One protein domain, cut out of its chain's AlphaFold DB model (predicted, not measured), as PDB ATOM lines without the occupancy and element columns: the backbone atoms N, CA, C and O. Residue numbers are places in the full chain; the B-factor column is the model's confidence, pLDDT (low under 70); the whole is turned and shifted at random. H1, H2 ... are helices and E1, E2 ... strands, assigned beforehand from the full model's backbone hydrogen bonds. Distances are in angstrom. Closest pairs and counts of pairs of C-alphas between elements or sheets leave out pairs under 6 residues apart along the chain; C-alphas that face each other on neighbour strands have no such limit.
ATOM      1  N   GLY A  78     123.091 175.879 125.463       87.00
ATOM      2  CA  GLY A  78     122.328 176.944 124.804       87.00
ATOM      3  C   GLY A  78     123.088 178.254 124.545       87.00
ATOM      4  O   GLY A  78     122.473 179.242 124.149       87.00
ATOM      5  N   THR A  79     124.408 178.312 124.756       90.44
ATOM      6  CA  THR A  79     125.205 179.542 124.546       90.44
ATOM      7  C   THR A  79     126.184 179.410 123.380       90.44
ATOM      8  O   THR A  79     126.452 178.312 122.921       90.44
ATOM      9  N   SER A  80     126.756 180.509 122.879       89.69
ATOM     10  CA  SER A  80     127.777 180.482 121.811       89.69
ATOM     11  C   SER A  80     129.210 180.673 122.324       89.69
ATOM     12  O   SER A  80     130.154 180.778 121.540       89.69
ATOM     13  N   ALA A  81     129.405 180.735 123.644       92.25
ATOM     14  CA  ALA A  81     130.697 181.004 124.277       92.25
ATOM     15  C   ALA A  81     131.551 179.730 124.430       92.25
ATOM     16  O   ALA A  81     131.968 179.379 125.533       92.25
ATOM     17  N   GLY A  82     131.778 179.031 123.316       92.38
ATOM     18  CA  GLY A  82     132.627 177.840 123.231       92.38
ATOM     19  C   GLY A  82     134.060 178.138 122.774       92.38
ATOM     20  O   GLY A  82     134.488 179.290 122.697       92.38
ATOM     21  N   TYR A  83     134.801 177.081 122.435       93.75
ATOM     22  CA  TYR A  83     136.216 177.154 122.041       93.75
ATOM     23  C   TYR A  83     136.481 177.900 120.720       93.75
ATOM     24  O   TYR A  83     137.583 178.403 120.519       93.75
ATOM     25  N   THR A  84     135.475 178.018 119.849       92.94
ATOM     26  CA  THR A  84     135.532 178.773 118.584       92.94
ATOM     27  C   THR A  84     135.161 180.250 118.738       92.94
ATOM     28  O   THR A  84     135.307 181.025 117.797       92.94
ATOM     29  N   ASN A  85     134.690 180.678 119.915       94.62
ATOM     30  CA  ASN A  85     134.281 182.061 120.138       94.62
ATOM     31  C   ASN A  85     135.503 182.987 120.243       94.62
ATOM     32  O   ASN A  85     136.243 182.948 121.229       94.62
ATOM     33  N   GLU A  86     135.682 183.883 119.271       92.44
ATOM     34  CA  GLU A  86     136.844 184.783 119.204       92.44
ATOM     35  C   GLU A  86     137.018 185.665 120.448       92.44
ATOM     36  O   GLU A  86     138.144 185.960 120.857       92.44
ATOM     37  N   THR A  87     135.916 186.073 121.089       89.56
ATOM     38  CA  THR A  87     135.980 186.899 122.301       89.56
ATOM     39  C   THR A  87     136.500 186.087 123.483       89.56
ATOM     40  O   THR A  87     137.386 186.569 124.192       89.56
ATOM     41  N   VAL A  88     136.027 184.848 123.664       92.75
ATOM     42  CA  VAL A  88     136.574 183.928 124.680       92.75
ATOM     43  C   VAL A  88     138.058 183.684 124.415       92.75
ATOM     44  O   VAL A  88     138.877 183.866 125.316       92.75
ATOM     45  N   VAL A  89     138.418 183.358 123.170       92.75
ATOM     46  CA  VAL A  89     139.804 183.090 122.760       92.75
ATOM     47  C   VAL A  89     140.714 184.274 123.085       92.75
ATOM     48  O   VAL A  89     141.720 184.114 123.779       92.75
ATOM     49  N   ARG A  90     140.349 185.481 122.643       87.38
ATOM     50  CA  ARG A  90     141.119 186.708 122.889       87.38
ATOM     51  C   ARG A  90     141.278 186.990 124.382       87.38
ATOM     52  O   ARG A  90     142.390 187.261 124.840       87.38
ATOM     53  N   ASN A  91     140.186 186.904 125.140       87.69
ATOM     54  CA  ASN A  91     140.184 187.211 126.569       87.69
ATOM     55  C   ASN A  91     141.042 186.213 127.350       87.69
ATOM     56  O   ASN A  91     141.836 186.617 128.202       87.69
ATOM     57  N   VAL A  92     140.951 184.920 127.027       91.19
ATOM     58  CA  VAL A  92     141.788 183.886 127.639       91.19
ATOM     59  C   VAL A  92     143.256 184.119 127.303       91.19
ATOM     60  O   VAL A  92     144.050 184.268 128.233       91.19
ATOM     61  N   LYS A  93     143.616 184.246 126.015       89.31
ATOM     62  CA  LYS A  93     145.004 184.487 125.570       89.31
ATOM     63  C   LYS A  93     145.644 185.665 126.300       89.31
ATOM     64  O   LYS A  93     146.766 185.545 126.796       89.31
ATOM     65  N   SER A  94     144.912 186.774 126.413       84.50
ATOM     66  CA  SER A  94     145.368 187.966 127.130       84.50
ATOM     67  C   SER A  94     145.562 187.705 128.625       84.50
ATOM     68  O   SER A  94     146.572 188.117 129.190       84.50
ATOM     69  N   ARG A  95     144.620 187.019 129.286       84.88
ATOM     70  CA  ARG A  95     144.641 186.814 130.745       84.88
ATOM     71  C   ARG A  95     145.730 185.857 131.212       84.88
ATOM     72  O   ARG A  95     146.297 186.076 132.277       84.88
ATOM     73  N   ILE A  96     146.039 184.823 130.431       86.81
ATOM     74  CA  ILE A  96     147.142 183.902 130.751       86.81
ATOM     75  C   ILE A  96     148.474 184.315 130.114       86.81
ATOM     76  O   ILE A  96     149.478 183.650 130.352       86.81
ATOM     77  N   SER A  97     148.497 185.409 129.340       83.81
ATOM     78  CA  SER A  97     149.676 185.893 128.604       83.81
ATOM     79  C   SER A  97     150.279 184.840 127.658       83.81
ATOM     80  O   SER A  97     151.496 184.685 127.578       83.81
ATOM     81  N   ARG A  98     149.416 184.104 126.942       82.75
ATOM     82  CA  ARG A  98     149.790 183.043 125.987       82.75
ATOM     83  C   ARG A  98     149.133 183.283 124.625       82.75
ATOM     84  O   ARG A  98     148.037 182.779 124.384       82.75
ATOM     85  N   PRO A  99     149.747 184.073 123.724       83.62
ATOM     86  CA  PRO A  99     149.178 184.332 122.397       83.62
ATOM     87  C   PRO A  99     149.151 183.079 121.498       83.62
ATOM     88  O   PRO A  99     148.298 182.969 120.616       83.62
ATOM     89  N   ASP A 100     150.046 182.130 121.766       85.69
ATOM     90  CA  ASP A 100     150.248 180.847 121.082       85.69
ATOM     91  C   ASP A 100     149.321 179.720 121.578       85.69
ATOM     92  O   ASP A 100     149.389 178.594 121.095       85.69
ATOM     93  N   ALA A 101     148.450 180.014 122.545       91.81
ATOM     94  CA  ALA A 101     147.496 179.063 123.096       91.81
ATOM     95  C   ALA A 101     146.565 178.458 122.030       91.81
ATOM     96  O   ALA A 101     145.973 179.187 121.223       91.81
ATOM     97  N   MET A 102     146.391 177.136 122.098       94.00
ATOM     98  CA  MET A 102     145.446 176.357 121.294       94.00
ATOM     99  C   MET A 102     144.170 176.071 122.092       94.00
ATOM    100  O   MET A 102     144.241 175.857 123.302       94.00
ATOM    101  N   PHE A 103     143.021 176.058 121.417       95.69
ATOM    102  CA  PHE A 103     141.699 175.973 122.039       95.69
ATOM    103  C   PHE A 103     140.970 174.704 121.601       95.69
ATOM    104  O   PHE A 103     140.947 174.383 120.416       95.69
ATOM    105  N   PHE A 104     140.374 174.004 122.564       95.56
ATOM    106  CA  PHE A 104     139.762 172.689 122.391       95.56
ATOM    107  C   PHE A 104     138.378 172.637 123.069       95.56
ATOM    108  O   PHE A 104     138.172 173.340 124.065       95.56
ATOM    109  N   PRO A 105     137.432 171.833 122.553       94.88
ATOM    110  CA  PRO A 105     136.132 171.595 123.179       94.88
ATOM    111  C   PRO A 105     136.229 170.717 124.432       94.88
ATOM    112  O   PRO A 105     137.147 169.911 124.583       94.88
ATOM    113  N   GLU A 106     135.231 170.828 125.307       94.69
ATOM    114  CA  GLU A 106     135.120 170.093 126.571       94.69
ATOM    115  C   GLU A 106     135.175 168.568 126.428       94.69
ATOM    116  O   GLU A 106     135.732 167.892 127.294       94.69
ATOM    117  N   VAL A 107     134.641 168.025 125.330       95.56
ATOM    118  CA  VAL A 107     134.567 166.575 125.098       95.56
ATOM    119  C   VAL A 107     135.951 165.930 125.025       95.56
ATOM    120  O   VAL A 107     136.107 164.786 125.442       95.56
ATOM    121  N   ASP A 108     136.982 166.671 124.602       95.50
ATOM    122  CA  ASP A 108     138.355 166.157 124.499       95.50
ATOM    123  C   ASP A 108     138.941 165.781 125.872       95.50
ATOM    124  O   ASP A 108     139.871 164.976 125.961       95.50
ATOM    125  N   LEU A 109     138.395 166.330 126.962       96.12
ATOM    126  CA  LEU A 109     138.805 165.962 128.315       96.12
ATOM    127  C   LEU A 109     138.228 164.635 128.776       96.12
ATOM    128  O   LEU A 109     138.710 164.117 129.773       96.12
ATOM    129  N   TYR A 110     137.202 164.094 128.127       97.31
ATOM    130  CA  TYR A 110     136.542 162.889 128.609       97.31
ATOM    131  C   TYR A 110     137.406 161.659 128.303       97.31
ATOM    132  O   TYR A 110     137.681 161.346 127.145       97.31
ATOM    133  N   GLN A 111     137.882 160.990 129.360       96.25
ATOM    134  CA  GLN A 111     138.840 159.877 129.273       96.25
ATOM    135  C   GLN A 111     138.340 158.611 129.991       96.25
ATOM    136  O   GLN A 111     139.124 157.874 130.596       96.25
ATOM    137  N   SER A 112     137.026 158.367 129.958       94.94
ATOM    138  CA  SER A 112     136.390 157.224 130.629       94.94
ATOM    139  C   SER A 112     136.974 155.886 130.177       94.94
ATOM    140  O   SER A 112     137.281 155.037 131.012       94.94
ATOM    141  N   GLY A 113     137.253 155.725 128.877       92.06
ATOM    142  CA  GLY A 113     137.799 154.471 128.341       92.06
ATOM    143  C   GLY A 113     139.179 154.093 128.886       92.06
ATOM    144  O   GLY A 113     139.492 152.908 129.022       92.06
ATOM    145  N   ARG A 114     139.989 155.093 129.256       93.06
ATOM    146  CA  ARG A 114     141.370 154.926 129.740       93.06
ATOM    147  C   ARG A 114     141.491 154.870 131.262       93.06
ATOM    148  O   ARG A 114     142.582 154.587 131.751       93.06
ATOM    149  N   LYS A 115     140.414 155.126 132.002       91.56
ATOM    150  CA  LYS A 115     140.402 155.063 133.466       91.56
ATOM    151  C   LYS A 115     140.533 153.609 133.933       91.56
ATOM    152  O   LYS A 115     139.795 152.733 133.484       91.56
ATOM    153  N   ARG A 336     129.988 165.314 126.945       94.12
ATOM    154  CA  ARG A 336     129.634 166.708 127.230       94.12
ATOM    155  C   ARG A 336     128.854 166.869 128.531       94.12
ATOM    156  O   ARG A 336     129.123 167.802 129.286       94.12
ATOM    157  N   LYS A 337     127.937 165.964 128.853       93.12
ATOM    158  CA  LYS A 337     127.227 165.980 130.138       93.12
ATOM    159  C   LYS A 337     128.211 165.889 131.305       93.12
ATOM    160  O   LYS A 337     128.120 166.663 132.255       93.12
ATOM    161  N   LYS A 338     129.209 165.003 131.194       92.31
ATOM    162  CA  LYS A 338     130.233 164.788 132.228       92.31
ATOM    163  C   LYS A 338     131.291 165.892 132.293       92.31
ATOM    164  O   LYS A 338     131.616 166.354 133.383       92.31
ATOM    165  N   MET A 339     131.836 166.316 131.154       93.81
ATOM    166  CA  MET A 339     132.958 167.269 131.103       93.81
ATOM    167  C   MET A 339     132.559 168.713 130.833       93.81
ATOM    168  O   MET A 339     133.346 169.612 131.102       93.81
ATOM    169  N   GLY A 340     131.353 168.954 130.336       90.06
ATOM    170  CA  GLY A 340     130.750 170.274 130.217       90.06
ATOM    171  C   GLY A 340     129.896 170.573 131.442       90.06
ATOM    172  O   GLY A 340     130.320 171.317 132.320       90.06
ATOM    173  N   VAL A 341     128.710 169.972 131.531       90.44
ATOM    174  CA  VAL A 341     127.682 170.360 132.515       90.44
ATOM    175  C   VAL A 341     128.114 170.081 133.958       90.44
ATOM    176  O   VAL A 341     128.195 171.011 134.765       90.44
ATOM    177  N   ASP A 342     128.437 168.825 134.289       93.25
ATOM    178  CA  ASP A 342     128.805 168.433 135.659       93.25
ATOM    179  C   ASP A 342     130.071 169.176 136.124       93.25
ATOM    180  O   ASP A 342     130.137 169.682 137.247       93.25
ATOM    181  N   PHE A 343     131.061 169.305 135.237       96.00
ATOM    182  CA  PHE A 343     132.326 169.962 135.549       96.00
ATOM    183  C   PHE A 343     132.169 171.479 135.745       96.00
ATOM    184  O   PHE A 343     132.693 172.034 136.713       96.00
ATOM    185  N   ILE A 344     131.400 172.157 134.886       95.00
ATOM    186  CA  ILE A 344     131.070 173.576 135.071       95.00
ATOM    187  C   ILE A 344     130.391 173.789 136.427       95.00
ATOM    188  O   ILE A 344     130.787 174.693 137.165       95.00
ATOM    189  N   ASN A 345     129.404 172.960 136.778       93.75
ATOM    190  CA  ASN A 345     128.691 173.088 138.047       93.75
ATOM    191  C   ASN A 345     129.654 173.004 139.237       93.75
ATOM    192  O   ASN A 345     129.603 173.862 140.118       93.75
ATOM    193  N   GLN A 346     130.586 172.047 139.227       94.00
ATOM    194  CA  GLN A 346     131.577 171.897 140.296       94.00
ATOM    195  C   GLN A 346     132.540 173.087 140.383       94.00
ATOM    196  O   GLN A 346     132.741 173.642 141.464       94.00
ATOM    197  N   LEU A 347     133.061 173.564 139.248       93.81
ATOM    198  CA  LEU A 347     133.927 174.748 139.211       93.81
ATOM    199  C   LEU A 347     133.233 176.006 139.747       93.81
ATOM    200  O   LEU A 347     133.890 176.885 140.308       93.81
ATOM    201  N   PHE A 348     131.913 176.112 139.566       91.94
ATOM    202  CA  PHE A 348     131.149 177.291 139.960       91.94
ATOM    203  C   PHE A 348     130.555 177.241 141.374       91.94
ATOM    204  O   PHE A 348     130.163 178.306 141.860       91.94
ATOM    205  N   LEU A 349     130.568 176.089 142.061       89.25
ATOM    206  CA  LEU A 349     130.199 175.985 143.483       89.25
ATOM    207  C   LEU A 349     131.064 176.919 144.344       89.25
ATOM    208  O   LEU A 349     130.537 177.719 145.117       89.25
ATOM    209  N   PHE A 350     132.383 176.894 144.122       81.25
ATOM    210  CA  PHE A 350     133.363 177.706 144.852       81.25
ATOM    211  C   PHE A 350     134.281 178.504 143.908       81.25
ATOM    212  O   PHE A 350     135.498 178.554 144.062       81.25
ATOM    213  N   LYS A 351     133.692 179.189 142.918       83.69
ATOM    214  CA  LYS A 351     134.409 179.823 141.781       83.69
ATOM    215  C   LYS A 351     135.549 180.797 142.111       83.69
ATOM    216  O   LYS A 351     136.312 181.163 141.218       83.69
ATOM    217  N   ASN A 352     135.609 181.305 143.342       81.06
ATOM    218  CA  ASN A 352     136.610 182.279 143.785       81.06
ATOM    219  C   ASN A 352     137.744 181.647 144.602       81.06
ATOM    220  O   ASN A 352     138.675 182.358 144.982       81.06
ATOM    221  N   GLU A 353     137.670 180.351 144.893       78.19
ATOM    222  CA  GLU A 353     138.718 179.656 145.623       78.19
ATOM    223  C   GLU A 353     139.951 179.435 144.749       78.19
ATOM    224  O   GLU A 353     139.879 179.252 143.531       78.19
ATOM    225  N   CYS A 354     141.124 179.483 145.384       82.56
ATOM    226  CA  CYS A 354     142.394 179.286 144.691       82.56
ATOM    227  C   CYS A 354     142.539 177.863 144.143       82.56
ATOM    228  O   CYS A 354     143.244 177.673 143.152       82.56
ATOM    229  N   ILE A 355     141.904 176.882 144.787       88.31
ATOM    230  CA  ILE A 355     141.883 175.473 144.398       88.31
ATOM    231  C   ILE A 355     140.418 175.105 144.202       88.31
ATOM    232  O   ILE A 355     139.621 175.341 145.100       88.31
ATOM    233  N   ALA A 356     140.065 174.572 143.036       89.75
ATOM    234  CA  ALA A 356     138.700 174.125 142.799       89.75
ATOM    235  C   ALA A 356     138.490 172.730 143.397       89.75
ATOM    236  O   ALA A 356     139.276 171.817 143.124       89.75
ATOM    237  N   GLU A 357     137.418 172.568 144.167       89.88
ATOM    238  CA  GLU A 357     136.937 171.261 144.603       89.88
ATOM    239  C   GLU A 357     136.182 170.594 143.453       89.88
ATOM    240  O   GLU A 357     135.138 171.071 143.007       89.88
ATOM    241  N   VAL A 358     136.751 169.508 142.936       92.69
ATOM    242  CA  VAL A 358     136.188 168.729 141.832       92.69
ATOM    243  C   VAL A 358     136.285 167.242 142.146       92.69
ATOM    244  O   VAL A 358     137.184 166.803 142.867       92.69
ATOM    245  N   ASP A 359     135.353 166.475 141.598       91.38
ATOM    246  CA  ASP A 359     135.257 165.036 141.784       91.38
ATOM    247  C   ASP A 359     136.516 164.307 141.282       91.38
ATOM    248  O   ASP A 359     137.173 164.709 140.313       91.38
ATOM    249  N   GLY A 360     136.830 163.188 141.936       89.31
ATOM    250  CA  GLY A 360     137.951 162.319 141.605       89.31
ATOM    251  C   GLY A 360     137.908 161.822 140.161       89.31
ATOM    252  O   GLY A 360     138.961 161.683 139.546       89.31
ATOM    253  N   ASP A 361     136.722 161.628 139.579       91.00
ATOM    254  CA  ASP A 361     136.590 161.211 138.179       91.00
ATOM    255  C   ASP A 361     137.025 162.295 137.190       91.00
ATOM    256  O   ASP A 361     137.780 162.005 136.261       91.00
ATOM    257  N   ILE A 362     136.660 163.554 137.431       94.25
ATOM    258  CA  ILE A 362     137.139 164.688 136.626       94.25
ATOM    259  C   ILE A 362     138.658 164.826 136.762       94.25
ATOM    260  O   ILE A 362     139.359 165.021 135.765       94.25
ATOM    261  N   LEU A 363     139.196 164.669 137.977       94.25
ATOM    262  CA  LEU A 363     140.643 164.692 138.201       94.25
ATOM    263  C   LEU A 363     141.358 163.530 137.503       94.25
ATOM    264  O   LEU A 363     142.435 163.738 136.941       94.25
ATOM    265  N   ASN A 364     140.770 162.329 137.493       94.12
ATOM    266  CA  ASN A 364     141.288 161.178 136.752       94.12
ATOM    267  C   ASN A 364     141.394 161.512 135.260       94.12
ATOM    268  O   ASN A 364     142.452 161.322 134.660       94.12
ATOM    269  N   TYR A 365     140.334 162.077 134.681       95.88
ATOM    270  CA  TYR A 365     140.316 162.454 133.273       95.88
ATOM    271  C   TYR A 365     141.349 163.531 132.932       95.88
ATOM    272  O   TYR A 365     142.107 163.376 131.975       95.88
ATOM    273  N   LEU A 366     141.461 164.575 133.757       95.94
ATOM    274  CA  LEU A 366     142.469 165.625 133.595       95.94
ATOM    275  C   LEU A 366     143.895 165.082 133.714       95.94
ATOM    276  O   LEU A 366     144.773 165.478 132.945       95.94
ATOM    277  N   SER A 367     144.135 164.161 134.647       95.62
ATOM    278  CA  SER A 367     145.439 163.523 134.820       95.62
ATOM    279  C   SER A 367     145.839 162.698 133.599       95.62
ATOM    280  O   SER A 367     146.961 162.834 133.100       95.62
ATOM    281  N   ILE A 368     144.909 161.892 133.077       95.75
ATOM    282  CA  ILE A 368     145.109 161.116 131.851       95.75
ATOM    283  C   ILE A 368     145.372 162.066 130.678       95.75
ATOM    284  O   ILE A 368     146.400 161.940 130.012       95.75
ATOM    285  N   TYR A 369     144.521 163.075 130.476       96.00
ATOM    286  CA  TYR A 369     144.664 164.062 129.403       96.00
ATOM    287  C   TYR A 369     146.017 164.797 129.464       96.00
ATOM    288  O   TYR A 369     146.727 164.908 128.463       96.00
ATOM    289  N   GLN A 370     146.459 165.217 130.654       95.25
ATOM    290  CA  GLN A 370     147.772 165.837 130.856       95.25
ATOM    291  C   GLN A 370     148.937 164.891 130.513       95.25
ATOM    292  O   GLN A 370     149.964 165.342 129.999       95.25
ATOM    293  N   LYS A 371     148.814 163.589 130.792       94.62
ATOM    294  CA  LYS A 371     149.827 162.582 130.430       94.62
ATOM    295  C   LYS A 371     149.868 162.300 128.928       94.62
ATOM    296  O   LYS A 371     150.947 162.012 128.417       94.62
ATOM    297  N   MET A 372     148.742 162.432 128.229       92.88
ATOM    298  CA  MET A 372     148.686 162.368 126.762       92.88
ATOM    299  C   MET A 372     149.348 163.591 126.109       92.88
ATOM    300  O   MET A 372     149.887 163.495 125.009       92.88
ATOM    301  N   HIS A 373     149.397 164.723 126.818       92.81
ATOM    302  CA  HIS A 373     150.034 165.960 126.363       92.81
ATOM    303  C   HIS A 373     151.188 166.403 127.284       92.81
ATOM    304  O   HIS A 373     151.138 167.488 127.870       92.81
ATOM    305  N   PRO A 374     152.283 165.624 127.402       91.06
ATOM    306  CA  PRO A 374     153.330 165.866 128.401       91.06
ATOM    307  C   PRO A 374     154.113 167.172 128.183       91.06
ATOM    308  O   PRO A 374     154.756 167.665 129.108       91.06
ATOM    309  N   LYS A 375     154.068 167.732 126.968       90.19
ATOM    310  CA  LYS A 375     154.740 168.985 126.585       90.19
ATOM    311  C   LYS A 375     153.848 170.227 126.720       90.19
ATOM    312  O   LYS A 375     154.278 171.315 126.338       90.19
ATOM    313  N   ALA A 376     152.619 170.076 127.220       91.44
ATOM    314  CA  ALA A 376     151.660 171.167 127.323       91.44
ATOM    315  C   ALA A 376     151.229 171.445 128.767       91.44
ATOM    316  O   ALA A 376     151.100 170.529 129.577       91.44
ATOM    317  N   GLU A 377     150.957 172.713 129.065       93.81
ATOM    318  CA  GLU A 377     150.145 173.117 130.211       93.81
ATOM    319  C   GLU A 377     148.661 173.024 129.828       93.81
ATOM    320  O   GLU A 377     148.251 173.552 128.789       93.81
ATOM    321  N   VAL A 378     147.860 172.367 130.671       96.31
ATOM    322  CA  VAL A 378     146.410 172.237 130.477       96.31
ATOM    323  C   VAL A 378     145.671 173.297 131.294       96.31
ATOM    324  O   VAL A 378     145.815 173.388 132.519       96.31
ATOM    325  N   TYR A 379     144.855 174.086 130.600       97.25
ATOM    326  CA  TYR A 379     143.982 175.108 131.163       97.25
ATOM    327  C   TYR A 379     142.520 174.775 130.887       97.25
ATOM    328  O   TYR A 379     142.186 174.291 129.810       97.25
ATOM    329  N   ILE A 380     141.656 175.099 131.842       97.69
ATOM    330  CA  ILE A 380     140.203 174.981 131.739       97.69
ATOM    331  C   ILE A 380     139.631 176.389 131.783       97.69
ATOM    332  O   ILE A 380     139.883 177.115 132.745       97.69
ATOM    333  N   ALA A 381     138.903 176.790 130.748       96.56
ATOM    334  CA  ALA A 381     138.293 178.108 130.650       96.56
ATOM    335  C   ALA A 381     136.770 177.995 130.583       96.56
ATOM    336  O   ALA A 381     136.241 177.181 129.833       96.56
ATOM    337  N   VAL A 382     136.060 178.828 131.341       96.12
ATOM    338  CA  VAL A 382     134.592 178.835 131.364       96.12
ATOM    339  C   VAL A 382     134.078 180.267 131.381       96.12
ATOM    340  O   VAL A 382     134.413 181.050 132.274       96.12
ATOM    341  N   ALA A 383     133.246 180.614 130.402       94.38
ATOM    342  CA  ALA A 383     132.529 181.884 130.357       94.38
ATOM    343  C   ALA A 383     131.307 181.819 131.290       94.38
ATOM    344  O   ALA A 383     130.409 181.028 131.040       94.38
ATOM    345  N   GLU A 384     131.229 182.605 132.369       92.94
ATOM    346  CA  GLU A 384     130.103 182.531 133.325       92.94
ATOM    347  C   GLU A 384     128.776 182.797 132.635       92.94
ATOM    348  O   GLU A 384     128.578 183.866 132.049       92.94
ATOM    349  N   LYS A 385     127.860 181.827 132.749       90.81
ATOM    350  CA  LYS A 385     126.529 181.878 132.135       90.81
ATOM    351  C   LYS A 385     126.598 182.198 130.632       90.81
ATOM    352  O   LYS A 385     125.748 182.909 130.108       90.81
ATOM    353  N   GLY A 386     127.670 181.757 129.970       90.25
ATOM    354  CA  GLY A 386     127.936 182.004 128.554       90.25
ATOM    355  C   GLY A 386     128.317 183.441 128.187       90.25
ATOM    356  O   GLY A 386     128.297 183.779 127.008       90.25
ATOM    357  N   ASN A 387     128.670 184.309 129.143       90.06
ATOM    358  CA  ASN A 387     129.142 185.657 128.825       90.06
ATOM    359  C   ASN A 387     130.644 185.644 128.477       90.06
ATOM    360  O   ASN A 387     131.471 185.508 129.384       90.06
ATOM    361  N   PRO A 388     131.041 185.869 127.211       88.88
ATOM    362  CA  PRO A 388     132.435 185.728 126.790       88.88
ATOM    363  C   PRO A 388     133.379 186.779 127.414       88.88
ATOM    364  O   PRO A 388     134.590 186.568 127.495       88.88
ATOM    365  N   ASN A 389     132.840 187.890 127.931       84.75
ATOM    366  CA  ASN A 389     133.602 188.930 128.641       84.75
ATOM    367  C   ASN A 389     133.817 188.620 130.132       84.75
ATOM    368  O   ASN A 389     134.515 189.351 130.840       84.75
ATOM    369  N   LYS A 390     133.218 187.535 130.634       89.62
ATOM    370  CA  LYS A 390     133.394 187.052 132.003       89.62
ATOM    371  C   LYS A 390     133.896 185.615 131.960       89.62
ATOM    372  O   LYS A 390     133.106 184.684 132.009       89.62
ATOM    373  N   THR A 391     135.212 185.437 131.873       91.25
ATOM    374  CA  THR A 391     135.824 184.103 131.747       91.25
ATOM    375  C   THR A 391     136.677 183.748 132.964       91.25
ATOM    376  O   THR A 391     137.572 184.501 133.348       91.25
ATOM    377  N   TRP A 392     136.425 182.591 133.565       94.00
ATOM    378  CA  TRP A 392     137.260 182.001 134.608       94.00
ATOM    379  C   TRP A 392     138.194 180.980 133.987       94.00
ATOM    380  O   TRP A 392     137.825 180.302 133.034       94.00
ATOM    381  N   ILE A 393     139.419 180.926 134.496       94.94
ATOM    382  CA  ILE A 393     140.502 180.133 133.938       94.94
ATOM    383  C   ILE A 393     141.215 179.435 135.087       94.94
ATOM    384  O   ILE A 393     141.803 180.081 135.961       94.94
ATOM    385  N   TRP A 394     141.204 178.110 135.046       96.19
ATOM    386  CA  TRP A 394     141.927 177.240 135.959       96.19
ATOM    387  C   TRP A 394     143.072 176.554 135.222       96.19
ATOM    388  O   TRP A 394     142.971 176.252 134.037       96.19
ATOM    389  N   ARG A 395     144.175 176.301 135.919       95.81
ATOM    390  CA  ARG A 395     145.305 175.506 135.432       95.81
ATOM    391  C   ARG A 395     145.342 174.184 136.177       95.81
ATOM    392  O   ARG A 395     145.319 174.187 137.408       95.81
ATOM    393  N   TYR A 396     145.473 173.080 135.451       96.56
ATOM    394  CA  TYR A 396     145.733 171.785 136.065       96.56
ATOM    395  C   TYR A 396     147.197 171.693 136.511       96.56
ATOM    396  O   TYR A 396     148.117 171.946 135.734       96.56
ATOM    397  N   VAL A 397     147.420 171.360 137.782       94.00
ATOM    398  CA  VAL A 397     148.750 171.169 138.371       94.00
ATOM    399  C   VAL A 397     148.975 169.675 138.550       94.00
ATOM    400  O   VAL A 397     148.424 169.069 139.467       94.00
ATOM    401  N   LYS A 398     149.790 169.091 137.667       90.69
ATOM    402  CA  LYS A 398     150.026 167.643 137.575       90.69
ATOM    403  C   LYS A 398     150.503 167.036 138.895       90.69
ATOM    404  O   LYS A 398     150.019 165.982 139.293       90.69
ATOM    405  N   GLU A 399     151.436 167.698 139.571       87.06
ATOM    406  CA  GLU A 399     152.087 167.197 140.786       87.06
ATOM    407  C   GLU A 399     151.113 167.139 141.964       87.06
ATOM    408  O   GLU A 399     151.183 166.230 142.785       87.06
ATOM    409  N   ALA A 400     150.184 168.097 142.023       87.81
ATOM    410  CA  ALA A 400     149.166 168.176 143.064       87.81
ATOM    411  C   ALA A 400     147.856 167.469 142.676       87.81
ATOM    412  O   ALA A 400     147.006 167.285 143.537       87.81
ATOM    413  N   SER A 401     147.680 167.099 141.399       89.94
ATOM    414  CA  SER A 401     146.411 166.610 140.835       89.94
ATOM    415  C   SER A 401     145.223 167.510 141.185       89.94
ATOM    416  O   SER A 401     144.194 167.049 141.665       89.94
ATOM    417  N   GLN A 402     145.391 168.817 140.978       93.06
ATOM    418  CA  GLN A 402     144.424 169.845 141.373       93.06
ATOM    419  C   GLN A 402     144.277 170.918 140.296       93.06
ATOM    420  O   GLN A 402     145.219 171.211 139.556       93.06
ATOM    421  N   LEU A 403     143.113 171.564 140.262       94.38
ATOM    422  CA  LEU A 403     142.867 172.758 139.457       94.38
ATOM    423  C   LEU A 403     143.097 174.008 140.297       94.38
ATOM    424  O   LEU A 403     142.473 174.185 141.340       94.38
ATOM    425  N   ARG A 404     143.970 174.898 139.821       93.31
ATOM    426  CA  ARG A 404     144.229 176.191 140.462       93.31
ATOM    427  C   ARG A 404     143.666 177.331 139.642       93.31
ATOM    428  O   ARG A 404     143.980 177.437 138.459       93.31
ATOM    429  N   LEU A 405     142.887 178.205 140.267       91.50
ATOM    430  CA  LEU A 405     142.384 179.411 139.618       91.50
ATOM    431  C   LEU A 405     143.565 180.337 139.290       91.50
ATOM    432  O   LEU A 405     144.291 180.770 140.184       91.50
ATOM    433  N   VAL A 406     143.765 180.640 138.008       90.12
ATOM    434  CA  VAL A 406     144.853 181.521 137.541       90.12
ATOM    435  C   VAL A 406     144.341 182.878 137.073       90.12
ATOM    436  O   VAL A 406     145.063 183.869 137.158       90.12
ATOM    437  N   ALA A 407     143.090 182.951 136.624       84.69
ATOM    438  CA  ALA A 407     142.418 184.199 136.288       84.69
ATOM    439  C   ALA A 407     140.898 184.017 136.385       84.69
ATOM    440  O   ALA A 407     140.384 182.938 136.117       84.69
ATOM    441  N   GLY A 408     140.156 185.064 136.741       78.12
ATOM    442  CA  GLY A 408     138.698 184.987 136.816       78.12
ATOM    443  C   GLY A 408     138.030 186.342 137.000       78.12
ATOM    444  O   GLY A 408     138.660 187.293 137.468       78.12
TER     445      GLY A 408
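This is residues 78 to 115 and 336 to 408 of the 661 residues of an uncharacterized protein of Deltaproteobacteria bacterium (UniProt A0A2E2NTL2). A strongly twisted sheet of three strands, E2, E3 and E4, makes the core, with H1 covering one face and H3 and H4 covering the other. The short strand E1 runs near E2, and after it the small helix H2 packs on H3 and, more slightly, on H4. The 111 printed residues hold four named helices and four named strands, in the order H1 E1 H2 H3 H4 E2 E3 E4; the sheet's order is E2 - E3 - E4, antiparallel throughout, and the class is mixed, helices and strands. The whole is compact and rounded, with a radius of gyration of the C-alphas of 13.0 A and spans of 34 by 29 by 26 A.

H1, residues 86 to 96, begins at C-alpha 86 at (136.844, 184.783, 119.204) and is 15.5 A long. E1 is residues 102 to 105 and H2 is residues 106 to 109. After the cut, H3, residues 336 to 349, is 18.7 A long and begins at C-alpha 336 at (129.634, 166.708, 127.230). H4, residues 360 to 372, is 18.3 A long. E2 is residues 376 to 383, 22.1 A, E3 residues 391 to 397, 19.4 A, and E4 residues 402 to 407, 15.4 A, ending at C-alpha 407 at (142.418, 184.199, 136.288).

E2, E3 and E4 form a meander, each strand the antiparallel neighbour of the one before, in two hairpins. N 380 and O 394 of E2 and E3 are 2.8 A apart, within hydrogen-bond range; so are N 395 and O 404 of E3 and E4, at 2.8 A. The domain has three layers, helices on both faces of a sheet: H3 and H4 on one face of the sheet E2 E3 E4, and H1 on the other. H1 is on one face at a height of 9.3 A over the sheet, slantwise to the strands; the closest C-alphas of H1 and E3 are those of Val 88 and Thr 391, 7.1 A. On the opposite face H3, height 9.9 A, and H4, height 9.4 A, run across the strands. H3 and H4 are close but not clearly touching, Phe 343 and Ile 362 having the closest C-alphas at 7.2 A, at a steep tilt of 65 degrees, opposite ways. H2 touches H3 with residues 336 to 340 of H3 alone, the closest C-alphas being those of Val 107 and Arg 336, 5.4 A. Every O i to N i+4 pair is within hydrogen-bond range in H1 and H4; H3 has 8 of 10, and H2 is too short for such a pair.

The C-alphas farthest apart are those of Gly 78 and Glu 399, 35.2 A. Residues 116 to 335 are not printed, and C-alphas 115 and 336 are 17.0 A apart across this cut. Of the links that are printed whole, none is long. The mean pLDDT of the printed part is 91.5, and no printed residue is under 70.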